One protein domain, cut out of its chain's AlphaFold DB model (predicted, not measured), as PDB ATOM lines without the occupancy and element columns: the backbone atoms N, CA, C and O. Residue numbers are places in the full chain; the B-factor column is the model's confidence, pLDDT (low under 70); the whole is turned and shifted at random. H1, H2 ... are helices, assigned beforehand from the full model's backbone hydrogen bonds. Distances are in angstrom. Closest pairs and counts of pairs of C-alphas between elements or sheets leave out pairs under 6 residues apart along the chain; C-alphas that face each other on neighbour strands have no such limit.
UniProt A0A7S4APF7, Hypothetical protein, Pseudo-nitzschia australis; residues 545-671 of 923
ATOM      1  N   ASN A 545     -23.905 -62.143  33.139       87.25
ATOM      2  CA  ASN A 545     -22.991 -61.024  33.338       87.25
ATOM      3  C   ASN A 545     -22.453 -60.393  32.036       87.25
ATOM      4  O   ASN A 545     -22.345 -59.169  31.950       87.25
ATOM      5  N   LEU A 546     -22.150 -61.198  31.011       87.31
ATOM      6  CA  LEU A 546     -21.718 -60.736  29.689       87.31
ATOM      7  C   LEU A 546     -22.855 -60.007  28.961       87.31
ATOM      8  O   LEU A 546     -22.626 -58.928  28.419       87.31
ATOM      9  N   ILE A 547     -24.088 -60.527  29.027       89.62
ATOM     10  CA  ILE A 547     -25.275 -59.858  28.460       89.62
ATOM     11  C   ILE A 547     -25.466 -58.482  29.119       89.62
ATOM     12  O   ILE A 547     -25.617 -57.470  28.434       89.62
ATOM     13  N   ILE A 548     -25.404 -58.420  30.454       92.38
ATOM     14  CA  ILE A 548     -25.526 -57.163  31.210       92.38
ATOM     15  C   ILE A 548     -24.374 -56.206  30.843       92.38
ATOM     16  O   ILE A 548     -24.613 -55.030  30.565       92.38
ATOM     17  N   SER A 549     -23.137 -56.706  30.762       92.12
ATOM     18  CA  SER A 549     -21.960 -55.944  30.325       92.12
ATOM     19  C   SER A 549     -22.126 -55.363  28.916       92.12
ATOM     20  O   SER A 549     -21.830 -54.186  28.702       92.12
ATOM     21  N   GLU A 550     -22.693 -56.115  27.966       92.88
ATOM     22  CA  GLU A 550     -23.013 -55.600  26.635       92.88
ATOM     23  C   GLU A 550     -23.983 -54.411  26.673       92.88
ATOM     24  O   GLU A 550     -23.806 -53.467  25.902       92.88
ATOM     25  N   PHE A 551     -24.998 -54.409  27.545       96.12
ATOM     26  CA  PHE A 551     -25.884 -53.246  27.702       96.12
ATOM     27  C   PHE A 551     -25.128 -52.015  28.221       96.12
ATOM     28  O   PHE A 551     -25.377 -50.905  27.743       96.12
ATOM     29  N   PHE A 552     -24.153 -52.196  29.114       95.69
ATOM     30  CA  PHE A 552     -23.286 -51.109  29.577       95.69
ATOM     31  C   PHE A 552     -22.261 -50.655  28.524       95.69
ATOM     32  O   PHE A 552     -22.035 -49.453  28.395       95.69
ATOM     33  N   LEU A 553     -21.735 -51.550  27.680       94.00
ATOM     34  CA  LEU A 553     -20.954 -51.177  26.490       94.00
ATOM     35  C   LEU A 553     -21.799 -50.391  25.477       94.00
ATOM     36  O   LEU A 553     -21.337 -49.389  24.928       94.00
ATOM     37  N   LYS A 554     -23.055 -50.801  25.257       95.50
ATOM     38  CA  LYS A 554     -24.008 -50.106  24.377       95.50
ATOM     39  C   LYS A 554     -24.363 -48.717  24.931       95.50
ATOM     40  O   LYS A 554     -24.397 -47.767  24.152       95.50
ATOM     41  N   LEU A 555     -24.544 -48.563  26.251       95.81
ATOM     42  CA  LEU A 555     -24.691 -47.249  26.903       95.81
ATOM     43  C   LEU A 555     -23.427 -46.392  26.760       95.81
ATOM     44  O   LEU A 555     -23.526 -45.239  26.349       95.81
ATOM     45  N   SER A 556     -22.256 -46.956  27.080       95.19
ATOM     46  CA  SER A 556     -20.955 -46.284  26.973       95.19
ATOM     47  C   SER A 556     -20.756 -45.699  25.576       95.19
ATOM     48  O   SER A 556     -20.531 -44.499  25.429       95.19
ATOM     49  N   LYS A 557     -20.944 -46.534  24.545       93.69
ATOM     50  CA  LYS A 557     -20.802 -46.138  23.144       93.69
ATOM     51  C   LYS A 557     -21.779 -45.027  22.752       93.69
ATOM     52  O   LYS A 557     -21.363 -44.101  22.069       93.69
ATOM     53  N   ILE A 558     -23.042 -45.068  23.191       94.81
ATOM     54  CA  ILE A 558     -23.996 -43.990  22.873       94.81
ATOM     55  C   ILE A 558     -23.612 -42.678  23.558       94.81
ATOM     56  O   ILE A 558     -23.648 -41.643  22.901       94.81
ATOM     57  N   TYR A 559     -23.192 -42.691  24.824       95.44
ATOM     58  CA  TYR A 559     -22.725 -41.468  25.486       95.44
ATOM     59  C   TYR A 559     -21.436 -40.911  24.853       95.44
ATOM     60  O   TYR A 559     -21.321 -39.699  24.695       95.44
ATOM     61  N   GLU A 560     -20.519 -41.776  24.409       92.88
ATOM     62  CA  GLU A 560     -19.294 -41.389  23.691       92.88
ATOM     63  C   GLU A 560     -19.566 -40.847  22.272       92.88
ATOM     64  O   GLU A 560     -18.845 -39.967  21.807       92.88
ATOM     65  N   GLN A 561     -20.606 -41.340  21.590       91.56
ATOM     66  CA  GLN A 561     -21.001 -40.891  20.245       91.56
ATOM     67  C   GLN A 561     -22.027 -39.746  20.236       91.56
ATOM     68  O   GLN A 561     -22.253 -39.157  19.184       91.56
ATOM     69  N   THR A 562     -22.662 -39.428  21.371       94.19
ATOM     70  CA  THR A 562     -23.690 -38.372  21.480       94.19
ATOM     71  C   THR A 562     -23.482 -37.447  22.697       94.19
ATOM     72  O   THR A 562     -24.406 -37.268  23.495       94.19
ATOM     73  N   PRO A 563     -22.283 -36.859  22.903       93.50
ATOM     74  CA  PRO A 563     -21.960 -36.086  24.104       93.50
ATOM     75  C   PRO A 563     -22.648 -34.707  24.113       93.50
ATOM     76  O   PRO A 563     -22.032 -33.674  23.858       93.50
ATOM     77  N   TYR A 564     -23.947 -34.688  24.405       92.06
ATOM     78  CA  TYR A 564     -24.751 -33.472  24.513       92.06
ATOM     79  C   TYR A 564     -24.458 -32.741  25.834       92.06
ATOM     80  O   TYR A 564     -23.915 -31.634  25.834       92.06
ATOM     81  N   LEU A 565     -24.723 -33.388  26.975       92.81
ATOM     82  CA  LEU A 565     -24.585 -32.782  28.307       92.81
ATOM     83  C   LEU A 565     -23.125 -32.799  28.793       92.81
ATOM     84  O   LEU A 565     -22.379 -33.702  28.407       92.81
ATOM     85  N   PRO A 566     -22.673 -31.847  29.635       89.00
ATOM     86  CA  PRO A 566     -21.291 -31.786  30.136       89.00
ATOM     87  C   PRO A 566     -20.748 -33.135  30.630       89.00
ATOM     88  O   PRO A 566     -19.713 -33.588  30.144       89.00
ATOM     89  N   ASP A 567     -21.509 -33.833  31.475       91.50
ATOM     90  CA  ASP A 567     -21.102 -35.097  32.107       91.50
ATOM     91  C   ASP A 567     -21.190 -36.340  31.205       91.50
ATOM     92  O   ASP A 567     -20.924 -37.450  31.671       91.50
ATOM     93  N   ASP A 568     -21.625 -36.225  29.949       93.19
ATOM     94  CA  ASP A 568     -21.839 -37.401  29.095       93.19
ATOM     95  C   ASP A 568     -20.520 -38.148  28.800       93.19
ATOM     96  O   ASP A 568     -20.498 -39.379  28.824       93.19
ATOM     97  N   ASP A 569     -19.396 -37.430  28.701       89.50
ATOM     98  CA  ASP A 569     -18.042 -38.005  28.657       89.50
ATOM     99  C   ASP A 569     -17.686 -38.815  29.927       89.50
ATOM    100  O   ASP A 569     -16.998 -39.842  29.860       89.50
ATOM    101  N   MET A 570     -18.175 -38.390  31.101       89.94
ATOM    102  CA  MET A 570     -17.990 -39.122  32.360       89.94
ATOM    103  C   MET A 570     -18.897 -40.352  32.436       89.94
ATOM    104  O   MET A 570     -18.439 -41.413  32.863       89.94
ATOM    105  N   LYS A 571     -20.149 -40.247  31.968       92.75
ATOM    106  CA  LYS A 571     -21.100 -41.371  31.884       92.75
ATOM    107  C   LYS A 571     -20.585 -42.457  30.941       92.75
ATOM    108  O   LYS A 571     -20.611 -43.628  31.311       92.75
ATOM    109  N   ALA A 572     -20.045 -42.078  29.779       93.31
ATOM    110  CA  ALA A 572     -19.383 -43.002  28.858       93.31
ATOM    111  C   ALA A 572     -18.277 -43.797  29.569       93.31
ATOM    112  O   ALA A 572     -18.333 -45.027  29.636       93.31
ATOM    113  N   ARG A 573     -17.332 -43.097  30.221       90.44
ATOM    114  CA  ARG A 573     -16.280 -43.742  31.022       90.44
ATOM    115  C   ARG A 573     -16.864 -44.661  32.098       90.44
ATOM    116  O   ARG A 573     -16.409 -45.795  32.210       90.44
ATOM    117  N   GLN A 574     -17.829 -44.192  32.890       90.75
ATOM    118  CA  GLN A 574     -18.385 -44.955  34.009       90.75
ATOM    119  C   GLN A 574     -19.037 -46.258  33.530       90.75
ATOM    120  O   GLN A 574     -18.783 -47.311  34.111       90.75
ATOM    121  N   TYR A 575     -19.813 -46.223  32.444       94.25
ATOM    122  CA  TYR A 575     -20.427 -47.431  31.893       94.25
ATOM    123  C   TYR A 575     -19.404 -48.373  31.240       94.25
ATOM    124  O   TYR A 575     -19.578 -49.585  31.341       94.25
ATOM    125  N   HIS A 576     -18.289 -47.873  30.685       91.88
ATOM    126  CA  HIS A 576     -17.175 -48.735  30.252       91.88
ATOM    127  C   HIS A 576     -16.463 -49.430  31.427       91.88
ATOM    128  O   HIS A 576     -16.061 -50.587  31.299       91.88
ATOM    129  N   LEU A 577     -16.326 -48.758  32.580       88.81
ATOM    130  CA  LEU A 577     -15.803 -49.368  33.815       88.81
ATOM    131  C   LEU A 577     -16.749 -50.457  34.336       88.81
ATOM    132  O   LEU A 577     -16.324 -51.590  34.547       88.81
ATOM    133  N   ILE A 578     -18.038 -50.135  34.483       91.19
ATOM    134  CA  ILE A 578     -19.069 -51.081  34.937       91.19
ATOM    135  C   ILE A 578     -19.111 -52.309  34.015       91.19
ATOM    136  O   ILE A 578     -19.083 -53.434  34.505       91.19
ATOM    137  N   ALA A 579     -19.091 -52.118  32.691       91.81
ATOM    138  CA  ALA A 579     -19.049 -53.217  31.730       91.81
ATOM    139  C   ALA A 579     -17.845 -54.155  31.943       91.81
ATOM    140  O   ALA A 579     -18.016 -55.375  31.952       91.81
ATOM    141  N   GLY A 580     -16.646 -53.604  32.156       85.75
ATOM    142  CA  GLY A 580     -15.443 -54.404  32.406       85.75
ATOM    143  C   GLY A 580     -15.471 -55.126  33.753       85.75
ATOM    144  O   GLY A 580     -15.045 -56.274  33.844       85.75
ATOM    145  N   ARG A 581     -16.029 -54.496  34.794       85.88
ATOM    146  CA  ARG A 581     -16.190 -55.109  36.124       85.88
ATOM    147  C   ARG A 581     -17.194 -56.258  36.110       85.88
ATOM    148  O   ARG A 581     -16.908 -57.302  36.683       85.88
ATOM    149  N   LEU A 582     -18.309 -56.107  35.397       86.38
ATOM    150  CA  LEU A 582     -19.312 -57.164  35.230       86.38
ATOM    151  C   LEU A 582     -18.750 -58.421  34.544       86.38
ATOM    152  O   LEU A 582     -19.193 -59.514  34.857       86.38
ATOM    153  N   GLN A 583     -17.747 -58.308  33.666       83.62
ATOM    154  CA  GLN A 583     -17.091 -59.482  33.060       83.62
ATOM    155  C   GLN A 583     -16.057 -60.164  33.979       83.62
ATOM    156  O   GLN A 583     -15.503 -61.190  33.597       83.62
ATOM    157  N   LYS A 584     -15.768 -59.597  35.159       76.88
ATOM    158  CA  LYS A 584     -14.694 -60.043  36.068       76.88
ATOM    159  C   LYS A 584     -15.157 -60.432  37.474       76.88
ATOM    160  O   LYS A 584     -14.314 -60.790  38.291       76.88
ATOM    161  N   ILE A 585     -16.452 -60.338  37.765       79.75
ATOM    162  CA  ILE A 585     -17.022 -60.916  38.987       79.75
ATOM    163  C   ILE A 585     -17.107 -62.441  38.856       79.75
ATOM    164  O   ILE A 585     -17.324 -62.980  37.772       79.75
ATOM    165  N   ASP A 586     -16.929 -63.118  39.982       76.00
ATOM    166  CA  ASP A 586     -16.854 -64.569  40.152       76.00
ATOM    167  C   ASP A 586     -18.219 -65.239  40.407       76.00
ATOM    168  O   ASP A 586     -18.303 -66.464  40.506       76.00
ATOM    169  N   PHE A 587     -19.300 -64.452  40.448       78.31
ATOM    170  CA  PHE A 587     -20.683 -64.901  40.617       78.31
ATOM    171  C   PHE A 587     -21.592 -64.422  39.472       78.31
ATOM    172  O   PHE A 587     -21.451 -63.302  38.979       78.31
ATOM    173  N   ASP A 588     -22.561 -65.244  39.056       82.19
ATOM    174  CA  ASP A 588     -23.602 -64.855  38.089       82.19
ATOM    175  C   ASP A 588     -24.678 -63.980  38.755       82.19
ATOM    176  O   ASP A 588     -25.269 -64.358  39.769       82.19
ATOM    177  N   ILE A 589     -25.004 -62.832  38.151       85.62
ATOM    178  CA  ILE A 589     -26.050 -61.933  38.655       85.62
ATOM    179  C   ILE A 589     -27.438 -62.459  38.255       85.62
ATOM    180  O   ILE A 589     -27.975 -62.154  37.186       85.62
ATOM    181  N   VAL A 590     -28.050 -63.245  39.137       84.44
ATOM    182  CA  VAL A 590     -29.422 -63.759  38.997       84.44
ATOM    183  C   VAL A 590     -30.495 -62.693  39.283       84.44
ATOM    184  O   VAL A 590     -30.193 -61.586  39.729       84.44
ATOM    185  N   SER A 591     -31.768 -63.008  39.017       80.81
ATOM    186  CA  SER A 591     -32.927 -62.129  39.287       80.81
ATOM    187  C   SER A 591     -33.031 -61.704  40.750       80.81
ATOM    188  O   SER A 591     -33.453 -60.587  41.044       80.81
ATOM    189  N   ASP A 592     -32.607 -62.601  41.631       81.44
ATOM    190  CA  ASP A 592     -32.811 -62.526  43.072       81.44
ATOM    191  C   ASP A 592     -31.625 -61.824  43.766       81.44
ATOM    192  O   ASP A 592     -31.657 -61.606  44.975       81.44
ATOM    193  N   THR A 593     -30.595 -61.432  42.996       82.25
ATOM    194  CA  THR A 593     -29.409 -60.720  43.494       82.25
ATOM    195  C   THR A 593     -29.830 -59.419  44.170       82.25
ATOM    196  O   THR A 593     -30.467 -58.544  43.567       82.25
ATOM    197  N   THR A 594     -29.457 -59.272  45.434       83.12
ATOM    198  CA  THR A 594     -29.873 -58.155  46.273       83.12
ATOM    199  C   THR A 594     -29.239 -56.837  45.825       83.12
ATOM    200  O   THR A 594     -28.185 -56.768  45.189       83.12
ATOM    201  N   ASN A 595     -29.845 -55.726  46.249       81.81
ATOM    202  CA  ASN A 595     -29.228 -54.408  46.088       81.81
ATOM    203  C   ASN A 595     -27.949 -54.229  46.923       81.81
ATOM    204  O   ASN A 595     -27.272 -53.225  46.728       81.81
ATOM    205  N   GLN A 596     -27.641 -55.121  47.869       82.81
ATOM    206  CA  GLN A 596     -26.410 -55.060  48.660       82.81
ATOM    207  C   GLN A 596     -25.262 -55.727  47.895       82.81
ATOM    208  O   GLN A 596     -24.248 -55.074  47.665       82.81
ATOM    209  N   GLU A 597     -25.470 -56.939  47.375       83.31
ATOM    210  CA  GLU A 597     -24.511 -57.633  46.498       83.31
ATOM    211  C   GLU A 597     -24.202 -56.811  45.238       83.31
ATOM    212  O   GLU A 597     -23.040 -56.597  44.904       83.31
ATOM    213  N   LEU A 598     -25.225 -56.238  44.586       86.75
ATOM    214  CA  LEU A 598     -25.009 -55.359  43.431       86.75
ATOM    215  C   LEU A 598     -24.185 -54.108  43.773       86.75
ATOM    216  O   LEU A 598     -23.380 -53.684  42.951       86.75
ATOM    217  N   LYS A 599     -24.355 -53.521  44.966       86.56
ATOM    218  CA  LYS A 599     -23.576 -52.353  45.422       86.56
ATOM    219  C   LYS A 599     -22.151 -52.699  45.864       86.56
ATOM    220  O   LYS A 599     -21.328 -51.792  45.942       86.56
ATOM    221  N   ALA A 600     -21.858 -53.966  46.158       85.06
ATOM    222  CA  ALA A 600     -20.497 -54.414  46.455       85.06
ATOM    223  C   ALA A 600     -19.599 -54.385  45.201       85.06
ATOM    224  O   ALA A 600     -18.379 -54.268  45.315       85.06
ATOM    225  N   ILE A 601     -20.190 -54.431  44.000       84.75
ATOM    226  CA  ILE A 601     -19.469 -54.283  42.732       84.75
ATOM    227  C   ILE A 601     -18.975 -52.824  42.592       84.75
ATOM    228  O   ILE A 601     -19.791 -51.894  42.596       84.75
ATOM    229  N   PRO A 602     -17.662 -52.577  42.404       79.50
ATOM    230  CA  PRO A 602     -17.131 -51.226  42.242       79.50
ATOM    231  C   PRO A 602     -17.835 -50.421  41.139       79.50
ATOM    232  O   PRO A 602     -18.103 -50.926  40.048       79.50
ATOM    233  N   PHE A 603     -18.094 -49.142  41.426       83.19
ATOM    234  CA  PHE A 603     -18.821 -48.178  40.582       83.19
ATOM    235  C   PHE A 603     -20.333 -48.435  40.379       83.19
ATOM    236  O   PHE A 603     -20.993 -47.605  39.744       83.19
ATOM    237  N   VAL A 604     -20.917 -49.497  40.951       88.44
ATOM    238  CA  VAL A 604     -22.360 -49.795  40.852       88.44
ATOM    239  C   VAL A 604     -23.160 -49.060  41.940       88.44
ATOM    240  O   VAL A 604     -23.460 -49.573  43.014       88.44
ATOM    241  N   GLY A 605     -23.544 -47.816  41.643       89.75
ATOM    242  CA  GLY A 605     -24.480 -47.045  42.474       89.75
ATOM    243  C   GLY A 605     -25.935 -47.537  42.380       89.75
ATOM    244  O   GLY A 605     -26.270 -48.365  41.531       89.75
ATOM    245  N   VAL A 606     -26.838 -46.970  43.196       90.25
ATOM    246  CA  VAL A 606     -28.279 -47.331  43.255       90.25
ATOM    247  C   VAL A 606     -28.935 -47.382  41.869       90.25
ATOM    248  O   VAL A 606     -29.582 -48.368  41.522       90.25
ATOM    249  N   SER A 607     -28.715 -46.351  41.050       91.62
ATOM    250  CA  SER A 607     -29.241 -46.260  39.682       91.62
ATOM    251  C   SER A 607     -28.655 -47.313  38.737       91.62
ATOM    252  O   SER A 607     -29.323 -47.752  37.806       91.62
ATOM    253  N   THR A 608     -27.425 -47.768  38.981       94.19
ATOM    254  CA  THR A 608     -26.788 -48.832  38.192       94.19
ATOM    255  C   THR A 608     -27.326 -50.201  38.599       94.19
ATOM    256  O   THR A 608     -27.681 -50.983  37.725       94.19
ATOM    257  N   ALA A 609     -27.509 -50.459  39.899       93.19
ATOM    258  CA  ALA A 609     -28.176 -51.666  40.396       93.19
ATOM    259  C   ALA A 609     -29.641 -51.777  39.915       93.19
ATOM    260  O   ALA A 609     -30.123 -52.875  39.645       93.19
ATOM    261  N   GLN A 610     -30.343 -50.648  39.754       92.75
ATOM    262  CA  GLN A 610     -31.662 -50.605  39.109       92.75
ATOM    263  C   GLN A 610     -31.587 -50.980  37.620       92.75
ATOM    264  O   GLN A 610     -32.353 -51.832  37.181       92.75
ATOM    265  N   MET A 611     -30.643 -50.414  36.855       94.94
ATOM    266  CA  MET A 611     -30.462 -50.763  35.436       94.94
ATOM    267  C   MET A 611     -30.056 -52.232  35.235       94.94
ATOM    268  O   MET A 611     -30.563 -52.871  34.320       94.94
ATOM    269  N   ILE A 612     -29.205 -52.790  36.105       94.12
ATOM    270  CA  ILE A 612     -28.846 -54.219  36.094       94.12
ATOM    271  C   ILE A 612     -30.098 -55.091  36.278       94.12
ATOM    272  O   ILE A 612     -30.328 -56.002  35.484       94.12
ATOM    273  N   ARG A 613     -30.946 -54.789  37.271       91.44
ATOM    274  CA  ARG A 613     -32.188 -55.546  37.502       91.44
ATOM    275  C   ARG A 613     -33.203 -55.378  36.366       91.44
ATOM    276  O   ARG A 613     -33.821 -56.365  35.985       91.44
ATOM    277  N   GLU A 614     -33.308 -54.193  35.760       94.06
ATOM    278  CA  GLU A 614     -34.141 -53.970  34.567       94.06
ATOM    279  C   GLU A 614     -33.692 -54.845  33.381       94.06
ATOM    280  O   GLU A 614     -34.531 -55.501  32.760       94.06
ATOM    281  N   ILE A 615     -32.381 -54.930  33.118       94.56
ATOM    282  CA  ILE A 615     -31.817 -55.813  32.083       94.56
ATOM    283  C   ILE A 615     -32.156 -57.278  32.379       94.56
ATOM    284  O   ILE A 615     -32.602 -57.992  31.486       94.56
ATOM    285  N   ILE A 616     -31.995 -57.730  33.625       91.25
ATOM    286  CA  ILE A 616     -32.258 -59.127  34.006       91.25
ATOM    287  C   ILE A 616     -33.747 -59.487  33.888       91.25
ATOM    288  O   ILE A 616     -34.072 -60.603  33.489       91.25
ATOM    289  N   GLN A 617     -34.644 -58.559  34.221       90.25
ATOM    290  CA  GLN A 617     -36.094 -58.775  34.174       90.25
ATOM    291  C   GLN A 617     -36.678 -58.690  32.758       90.25
ATOM    292  O   GLN A 617     -37.661 -59.366  32.469       90.25
ATOM    293  N   THR A 618     -36.112 -57.853  31.881       92.62
ATOM    294  CA  THR A 618     -36.740 -57.503  30.587       92.62
ATOM    295  C   THR A 618     -35.907 -57.847  29.351       92.62
ATOM    296  O   THR A 618     -36.414 -57.757  28.233       92.62
ATOM    297  N   ASN A 619     -34.625 -58.190  29.528       92.00
ATOM    298  CA  ASN A 619     -33.594 -58.222  28.481       92.00
ATOM    299  C   ASN A 619     -33.571 -56.947  27.607       92.00
ATOM    300  O   ASN A 619     -33.318 -56.986  26.401       92.00
ATOM    301  N   ARG A 620     -33.887 -55.801  28.219       93.94
ATOM    302  CA  ARG A 620     -33.939 -54.466  27.614       93.94
ATOM    303  C   ARG A 620     -33.409 -53.430  28.602       93.94
ATOM    304  O   ARG A 620     -33.106 -53.731  29.751       93.94
ATOM    305  N   LEU A 621     -33.292 -52.190  28.135       96.38
ATOM    306  CA  LEU A 621     -32.929 -51.062  28.982       96.38
ATOM    307  C   LEU A 621     -33.556 -49.779  28.434       96.38
ATOM    308  O   LEU A 621     -33.071 -49.218  27.451       96.38
ATOM    309  N   ARG A 622     -34.606 -49.281  29.090       96.06
ATOM    310  CA  ARG A 622     -35.366 -48.080  28.697       96.06
ATOM    311  C   ARG A 622     -34.468 -46.858  28.547       96.06
ATOM    312  O   ARG A 622     -34.649 -46.074  27.625       96.06
ATOM    313  N   ARG A 623     -33.430 -46.727  29.383       95.44
ATOM    314  CA  ARG A 623     -32.415 -45.668  29.236       95.44
ATOM    315  C   ARG A 623     -31.701 -45.738  27.881       95.44
ATOM    316  O   ARG A 623     -31.515 -44.707  27.247       95.44
ATOM    317  N   LEU A 624     -31.325 -46.935  27.428       94.81
ATOM    318  CA  LEU A 624     -30.673 -47.146  26.132       94.81
ATOM    319  C   LEU A 624     -31.647 -46.910  24.966       94.81
ATOM    320  O   LEU A 624     -31.253 -46.345  23.951       94.81
ATOM    321  N   GLU A 625     -32.910 -47.323  25.107       94.50
ATOM    322  CA  GLU A 625     -33.952 -47.084  24.100       94.50
ATOM    323  C   GLU A 625     -34.301 -45.590  23.972       94.50
ATOM    324  O   GLU A 625     -34.411 -45.088  22.855       94.50
ATOM    325  N   ASN A 626     -34.395 -44.854  25.084       95.50
ATOM    326  CA  ASN A 626     -34.692 -43.418  25.089       95.50
ATOM    327  C   ASN A 626     -33.539 -42.592  24.496       95.50
ATOM    328  O   ASN A 626     -33.777 -41.747  23.640       95.50
ATOM    329  N   LEU A 627     -32.282 -42.881  24.862       94.69
ATOM    330  CA  LEU A 627     -31.103 -42.194  24.301       94.69
ATOM    331  C   LEU A 627     -30.933 -42.404  22.782       94.69
ATOM    332  O   LEU A 627     -30.229 -41.631  22.143       94.69
ATOM    333  N   ARG A 628     -31.562 -43.439  22.203       93.50
ATOM    334  CA  ARG A 628     -31.608 -43.685  20.747       93.50
ATOM    335  C   ARG A 628     -32.718 -42.920  20.022       93.50
ATOM    336  O   ARG A 628     -32.666 -42.846  18.800       93.50
ATOM    337  N   LYS A 629     -33.720 -42.424  20.754       94.50
ATOM    338  CA  LYS A 629     -34.884 -41.677  20.240       94.50
ATOM    339  C   LYS A 629     -34.799 -40.171  20.519       94.50
ATOM    340  O   LYS A 629     -35.582 -39.410  19.968       94.50
ATOM    341  N   ASP A 630     -33.876 -39.760  21.388       95.25
ATOM    342  CA  ASP A 630     -33.530 -38.366  21.675       95.25
ATOM    343  C   ASP A 630     -33.059 -37.671  20.373       95.25
ATOM    344  O   ASP A 630     -32.009 -38.040  19.832       95.25
ATOM    345  N   PRO A 631     -33.821 -36.696  19.833       94.69
ATOM    346  CA  PRO A 631     -33.544 -36.118  18.518       94.69
ATOM    347  C   PRO A 631     -32.273 -35.263  18.514       94.69
ATOM    348  O   PRO A 631     -31.583 -35.199  17.498       94.69
ATOM    349  N   ILE A 632     -31.911 -34.666  19.656       94.94
ATOM    350  CA  ILE A 632     -30.666 -33.906  19.802       94.94
ATOM    351  C   ILE A 632     -29.481 -34.874  19.780       94.94
ATOM    352  O   ILE A 632     -28.469 -34.596  19.144       94.94
ATOM    353  N   ARG A 633     -29.602 -36.056  20.397       95.44
ATOM    354  CA  ARG A 633     -28.565 -37.101  20.315       95.44
ATOM    355  C   ARG A 633     -28.452 -37.729  18.935       95.44
ATOM    356  O   ARG A 633     -27.339 -38.049  18.528       95.44
ATOM    357  N   MET A 634     -29.558 -37.869  18.205       95.44
ATOM    358  CA  MET A 634     -29.524 -38.269  16.795       95.44
ATOM    359  C   MET A 634     -28.759 -37.237  15.953       95.44
ATOM    360  O   MET A 634     -27.822 -37.619  15.257       95.44
ATOM    361  N   ALA A 635     -29.056 -35.942  16.108       96.62
ATOM    362  CA  ALA A 635     -28.302 -34.873  15.449       96.62
ATOM    363  C   ALA A 635     -26.816 -34.859  15.862       96.62
ATOM    364  O   ALA A 635     -25.940 -34.818  15.006       96.62
ATOM    365  N   MET A 636     -26.501 -34.987  17.158       96.62
ATOM    366  CA  MET A 636     -25.115 -35.080  17.645       96.62
ATOM    367  C   MET A 636     -24.357 -36.256  17.016       96.62
ATOM    368  O   MET A 636     -23.206 -36.082  16.626       96.62
ATOM    369  N   ARG A 637     -24.991 -37.434  16.895       94.81
ATOM    370  CA  ARG A 637     -24.408 -38.623  16.249       94.81
ATOM    371  C   ARG A 637     -24.074 -38.344  14.784       94.81
ATOM    372  O   ARG A 637     -22.971 -38.655  14.347       94.81
ATOM    373  N   ASP A 638     -25.035 -37.790  14.050       94.69
ATOM    374  CA  ASP A 638     -24.949 -37.626  12.598       94.69
ATOM    375  C   ASP A 638     -23.985 -36.487  12.235       94.69
ATOM    376  O   ASP A 638     -23.163 -36.620  11.334       94.69
ATOM    377  N   LEU A 639     -23.970 -35.402  13.010       96.50
ATOM    378  CA  LEU A 639     -23.032 -34.297  12.812       96.50
ATOM    379  C   LEU A 639     -21.605 -34.656  13.251       96.50
ATOM    380  O   LEU A 639     -20.664 -34.323  12.541       96.50
ATOM    381  N   MET A 640     -21.406 -35.378  14.364       96.00
ATOM    382  CA  MET A 640     -20.062 -35.827  14.779       96.00
ATOM    383  C   MET A 640     -19.507 -36.998  13.951       96.00
ATOM    384  O   MET A 640     -18.335 -37.346  14.099       96.00
ATOM    385  N   ALA A 641     -20.311 -37.611  13.076       94.94
ATOM    386  CA  ALA A 641     -19.812 -38.542  12.064       94.94
ATOM    387  C   ALA A 641     -19.146 -37.822  10.871       94.94
ATOM    388  O   ALA A 641     -18.357 -38.435  10.151       94.94
ATOM    389  N   ILE A 642     -19.377 -36.513  10.694       95.75
ATOM    390  CA  ILE A 642     -18.630 -35.683   9.742       95.75
ATOM    391  C   ILE A 642     -17.181 -35.572  10.230       95.75
ATOM    392  O   ILE A 642     -16.901 -35.001  11.287       95.75
ATOM    393  N   TRP A 643     -16.229 -36.106   9.460       94.00
ATOM    394  CA  TRP A 643     -14.828 -36.087   9.881       94.00
ATOM    395  C   TRP A 643     -14.310 -34.646  10.037       94.00
ATOM    396  O   TRP A 643     -14.378 -33.846   9.109       94.00
ATOM    397  N   GLY A 644     -13.798 -34.317  11.227       92.06
ATOM    398  CA  GLY A 644     -13.380 -32.960  11.607       92.06
ATOM    399  C   GLY A 644     -14.409 -32.171  12.432       92.06
ATOM    400  O   GLY A 644     -14.047 -31.151  13.020       92.06
ATOM    401  N   VAL A 645     -15.660 -32.633  12.546       94.81
ATOM    402  CA  VAL A 645     -16.694 -32.007  13.389       94.81
ATOM    403  C   VAL A 645     -16.638 -32.596  14.801       94.81
ATOM    404  O   VAL A 645     -17.041 -33.728  15.059       94.81
ATOM    405  N   GLY A 646     -16.107 -31.814  15.742       93.56
ATOM    406  CA  GLY A 646     -16.103 -32.159  17.164       93.56
ATOM    407  C   GLY A 646     -17.391 -31.742  17.880       93.56
ATOM    408  O   GLY A 646     -18.212 -31.007  17.336       93.56
ATOM    409  N   ARG A 647     -17.519 -32.139  19.155       94.56
ATOM    410  CA  ARG A 647     -18.655 -31.808  20.038       94.56
ATOM    411  C   ARG A 647     -19.074 -30.330  19.982       94.56
ATOM    412  O   ARG A 647     -20.257 -30.047  19.861       94.56
ATOM    413  N   ALA A 648     -18.119 -29.400  20.061       93.81
ATOM    414  CA  ALA A 648     -18.405 -27.962  20.042       93.81
ATOM    415  C   ALA A 648     -19.015 -27.501  18.705       93.81
ATOM    416  O   ALA A 648     -20.008 -26.777  18.695       93.81
ATOM    417  N   THR A 649     -18.466 -27.971  17.582       95.06
ATOM    418  CA  THR A 649     -18.973 -27.682  16.234       95.06
ATOM    419  C   THR A 649     -20.359 -28.296  16.019       95.06
ATOM    420  O   THR A 649     -21.253 -27.609  15.539       95.06
ATOM    421  N   ALA A 650     -20.580 -29.544  16.449       96.19
ATOM    422  CA  ALA A 650     -21.889 -30.198  16.370       96.19
ATOM    423  C   ALA A 650     -22.966 -29.463  17.193       96.19
ATOM    424  O   ALA A 650     -24.062 -29.233  16.692       96.19
ATOM    425  N   LEU A 651     -22.647 -29.024  18.417       95.44
ATOM    426  CA  LEU A 651     -23.557 -28.203  19.229       95.44
ATOM    427  C   LEU A 651     -23.858 -26.850  18.563       95.44
ATOM    428  O   LEU A 651     -25.010 -26.428  18.541       95.44
ATOM    429  N   SER A 652     -22.850 -26.192  17.979       95.06
ATOM    430  CA  SER A 652     -23.038 -24.933  17.245       95.06
ATOM    431  C   SER A 652     -23.970 -25.098  16.040       95.06
ATOM    432  O   SER A 652     -24.863 -24.275  15.850       95.06
ATOM    433  N   LEU A 653     -23.828 -26.193  15.286       95.88
ATOM    434  CA  LEU A 653     -24.704 -26.539  14.164       95.88
ATOM    435  C   LEU A 653     -26.150 -26.795  14.615       95.88
ATOM    436  O   LEU A 653     -27.074 -26.234  14.028       95.88
ATOM    437  N   ILE A 654     -26.345 -27.547  15.702       96.19
ATOM    438  CA  ILE A 654     -27.674 -27.805  16.283       96.19
ATOM    439  C   ILE A 654     -28.337 -26.505  16.751       96.19
ATOM    440  O   ILE A 654     -29.515 -26.290  16.476       96.19
ATOM    441  N   HIS A 655     -27.592 -25.605  17.403       94.88
ATOM    442  CA  HIS A 655     -28.106 -24.292  17.816       94.88
ATOM    443  C   HIS A 655     -28.466 -23.384  16.624       94.88
ATOM    444  O   HIS A 655     -29.318 -22.511  16.763       94.88
ATOM    445  N   GLN A 656     -27.856 -23.600  15.456       94.75
ATOM    446  CA  GLN A 656     -28.193 -22.928  14.194       94.75
ATOM    447  C   GLN A 656     -29.306 -23.646  13.397       94.75
ATOM    448  O   GLN A 656     -29.639 -23.219  12.295       94.75
ATOM    449  N   GLY A 657     -29.892 -24.728  13.928       95.19
ATOM    450  CA  GLY A 657     -30.982 -25.483  13.292       95.19
ATOM    451  C   GLY A 657     -30.546 -26.594  12.325       95.19
ATOM    452  O   GLY A 657     -31.400 -27.283  11.763       95.19
ATOM    453  N   TYR A 658     -29.242 -26.822  12.150       96.12
ATOM    454  CA  TYR A 658     -28.720 -27.930  11.348       96.12
ATOM    455  C   TYR A 658     -28.703 -29.211  12.188       96.12
ATOM    456  O   TYR A 658     -27.936 -29.330  13.140       96.12
ATOM    457  N   LEU A 659     -29.554 -30.177  11.834       95.56
ATOM    458  CA  LEU A 659     -29.730 -31.445  12.556       95.56
ATOM    459  C   LEU A 659     -29.285 -32.675  11.743       95.56
ATOM    460  O   LEU A 659     -29.185 -33.768  12.298       95.56
ATOM    461  N   LYS A 660     -29.039 -32.515  10.437       95.81
ATOM    462  CA  LYS A 660     -28.661 -33.581   9.494       95.81
ATOM    463  C   LYS A 660     -27.573 -33.132   8.520       95.81
ATOM    464  O   LYS A 660     -27.463 -31.948   8.205       95.81
ATOM    465  N   ILE A 661     -26.844 -34.105   7.966       95.56
ATOM    466  CA  ILE A 661     -25.824 -33.897   6.927       95.56
ATOM    467  C   ILE A 661     -26.354 -33.138   5.700       95.56
ATOM    468  O   ILE A 661     -25.659 -32.278   5.170       95.56
ATOM    469  N   ASP A 662     -27.593 -33.391   5.276       95.75
ATOM    470  CA  ASP A 662     -28.150 -32.774   4.063       95.75
ATOM    471  C   ASP A 662     -28.417 -31.280   4.259       95.75
ATOM    472  O   ASP A 662     -28.090 -30.476   3.393       95.75
ATOM    473  N   GLN A 663     -28.888 -30.891   5.448       96.06
ATOM    474  CA  GLN A 663     -29.033 -29.484   5.828       96.06
ATOM    475  C   GLN A 663     -27.664 -28.797   5.929       96.06
ATOM    476  O   GLN A 663     -27.542 -27.623   5.597       96.06
ATOM    477  N   VAL A 664     -26.621 -29.515   6.369       95.69
ATOM    478  CA  VAL A 664     -25.244 -28.992   6.363       95.69
ATOM    479  C   VAL A 664     -24.754 -28.769   4.928       95.69
ATOM    480  O   VAL A 664     -24.225 -27.704   4.630       95.69
ATOM    481  N   ARG A 665     -24.981 -29.724   4.018       95.31
ATOM    482  CA  ARG A 665     -24.645 -29.599   2.587       95.31
ATOM    483  C   ARG A 665     -25.361 -28.417   1.935       95.31
ATOM    484  O   ARG A 665     -24.708 -27.601   1.294       95.31
ATOM    485  N   GLU A 666     -26.667 -28.300   2.159       93.81
ATOM    486  CA  GLU A 666     -27.509 -27.182   1.717       93.81
ATOM    487  C   GLU A 666     -27.034 -25.846   2.311       93.81
ATOM    488  O   GLU A 666     -26.946 -24.839   1.610       93.81
ATOM    489  N   GLY A 667     -26.674 -25.825   3.596       93.75
ATOM    490  CA  GLY A 667     -26.111 -24.656   4.266       93.75
ATOM    491  C   GLY A 667     -24.812 -24.189   3.611       93.75
ATOM    492  O   GLY A 667     -24.663 -22.997   3.351       93.75
ATOM    493  N   ILE A 668     -23.898 -25.111   3.294       92.75
ATOM    494  CA  ILE A 668     -22.613 -24.785   2.658       92.75
ATOM    495  C   ILE A 668     -22.829 -24.341   1.199       92.75
ATOM    496  O   ILE A 668     -22.278 -23.322   0.792       92.75
ATOM    497  N   SER A 669     -23.670 -25.033   0.416       89.19
ATOM    498  CA  SER A 669     -23.919 -24.677  -0.995       89.19
ATOM    499  C   SER A 669     -24.700 -23.370  -1.179       89.19
ATOM    500  O   SER A 669     -24.557 -22.708  -2.202       89.19
ATOM    501  N   THR A 670     -25.484 -22.961  -0.178       90.75
ATOM    502  CA  THR A 670     -26.166 -21.650  -0.140       90.75
ATOM    503  C   THR A 670     -25.370 -20.565   0.598       90.75
ATOM    504  O   THR A 670     -25.894 -19.480   0.838       90.75
ATOM    505  N   GLY A 671     -24.125 -20.840   1.009       88.06
ATOM    506  CA  GLY A 671     -23.255 -19.893   1.720       88.06
ATOM    507  C   GLY A 671     -23.651 -19.574   3.172       88.06
ATOM    508  O   GLY A 671     -22.924 -18.851   3.852       88.06
TER     509      GLY A 671
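This is residues 545 to 671 of the 923 residues of the protein "Hypothetical protein" of Pseudo-nitzschia australis (UniProt A0A7S4APF7). The model is a loose rod of helices: the helical hairpin H1 and H2 has the short H5 running beside H1, H4 crosses near the first residues of H1 with H3 beyond it at one end, and the crossed pair H6 and H7 leads to H8 at the other end. The printed part has 127 residues with eight named helices, H1 to H8 in order, and no named strand; the class is all helix. It is loose, with a radius of gyration of the C-alphas of 17.7 A, and spans 60 by 23 by 20 A.

H1, residues 545 to 561, is the hub, touching four helices. It touches H2, residues 568 to 582, in a hairpin at a shallow tilt of 16 degrees, opposite ways; the closest C-alphas, of Ser 556 and Ala 572, are 4.1 A apart. H3, residues 595 to 600, touches H4, residues 606 to 618, at a steep tilt of 62 degrees, closest at C-alphas 598 and 609, 5.7 A. H4 touches H1 with residues 612 to 616 alone, closest at C-alphas 615 and 548, 6.5 A. H5, residues 622 to 627, touches H1 at a shallow tilt of 21 degrees, the same way, closest at C-alphas 624 and 555, 6.0 A. H6, residues 631 to 640, only just touches H1, with 3 pairs of C-alphas within 8 A, closest at C-alphas 637 and 561, 5.7 A. H7, residues 647 to 655, touches H6 at a steep tilt of 50 degrees, closest at C-alphas 650 and 639, 5.5 A. H8, residues 661 to 669, is close to H6 but not clearly touching, closest at C-alphas 661 and 639, 6.5 A. In H1 to H8 every O i to N i+4 pair is within hydrogen-bond range.

H1 begins at C-alpha 545 (-22.991, -61.024, 33.338) and is 24.1 A long; H2 is 20.8 A and H4 18.3 A. H8 ends at C-alpha 669 (-23.919, -24.677, -0.995).

The C-alphas farthest apart, of Asp 592 and Gly 671, are 60.2 A apart. The printed part has no cut; the link H2 to H3, residues 583 to 594, is long. No printed residue has a pLDDT under 70.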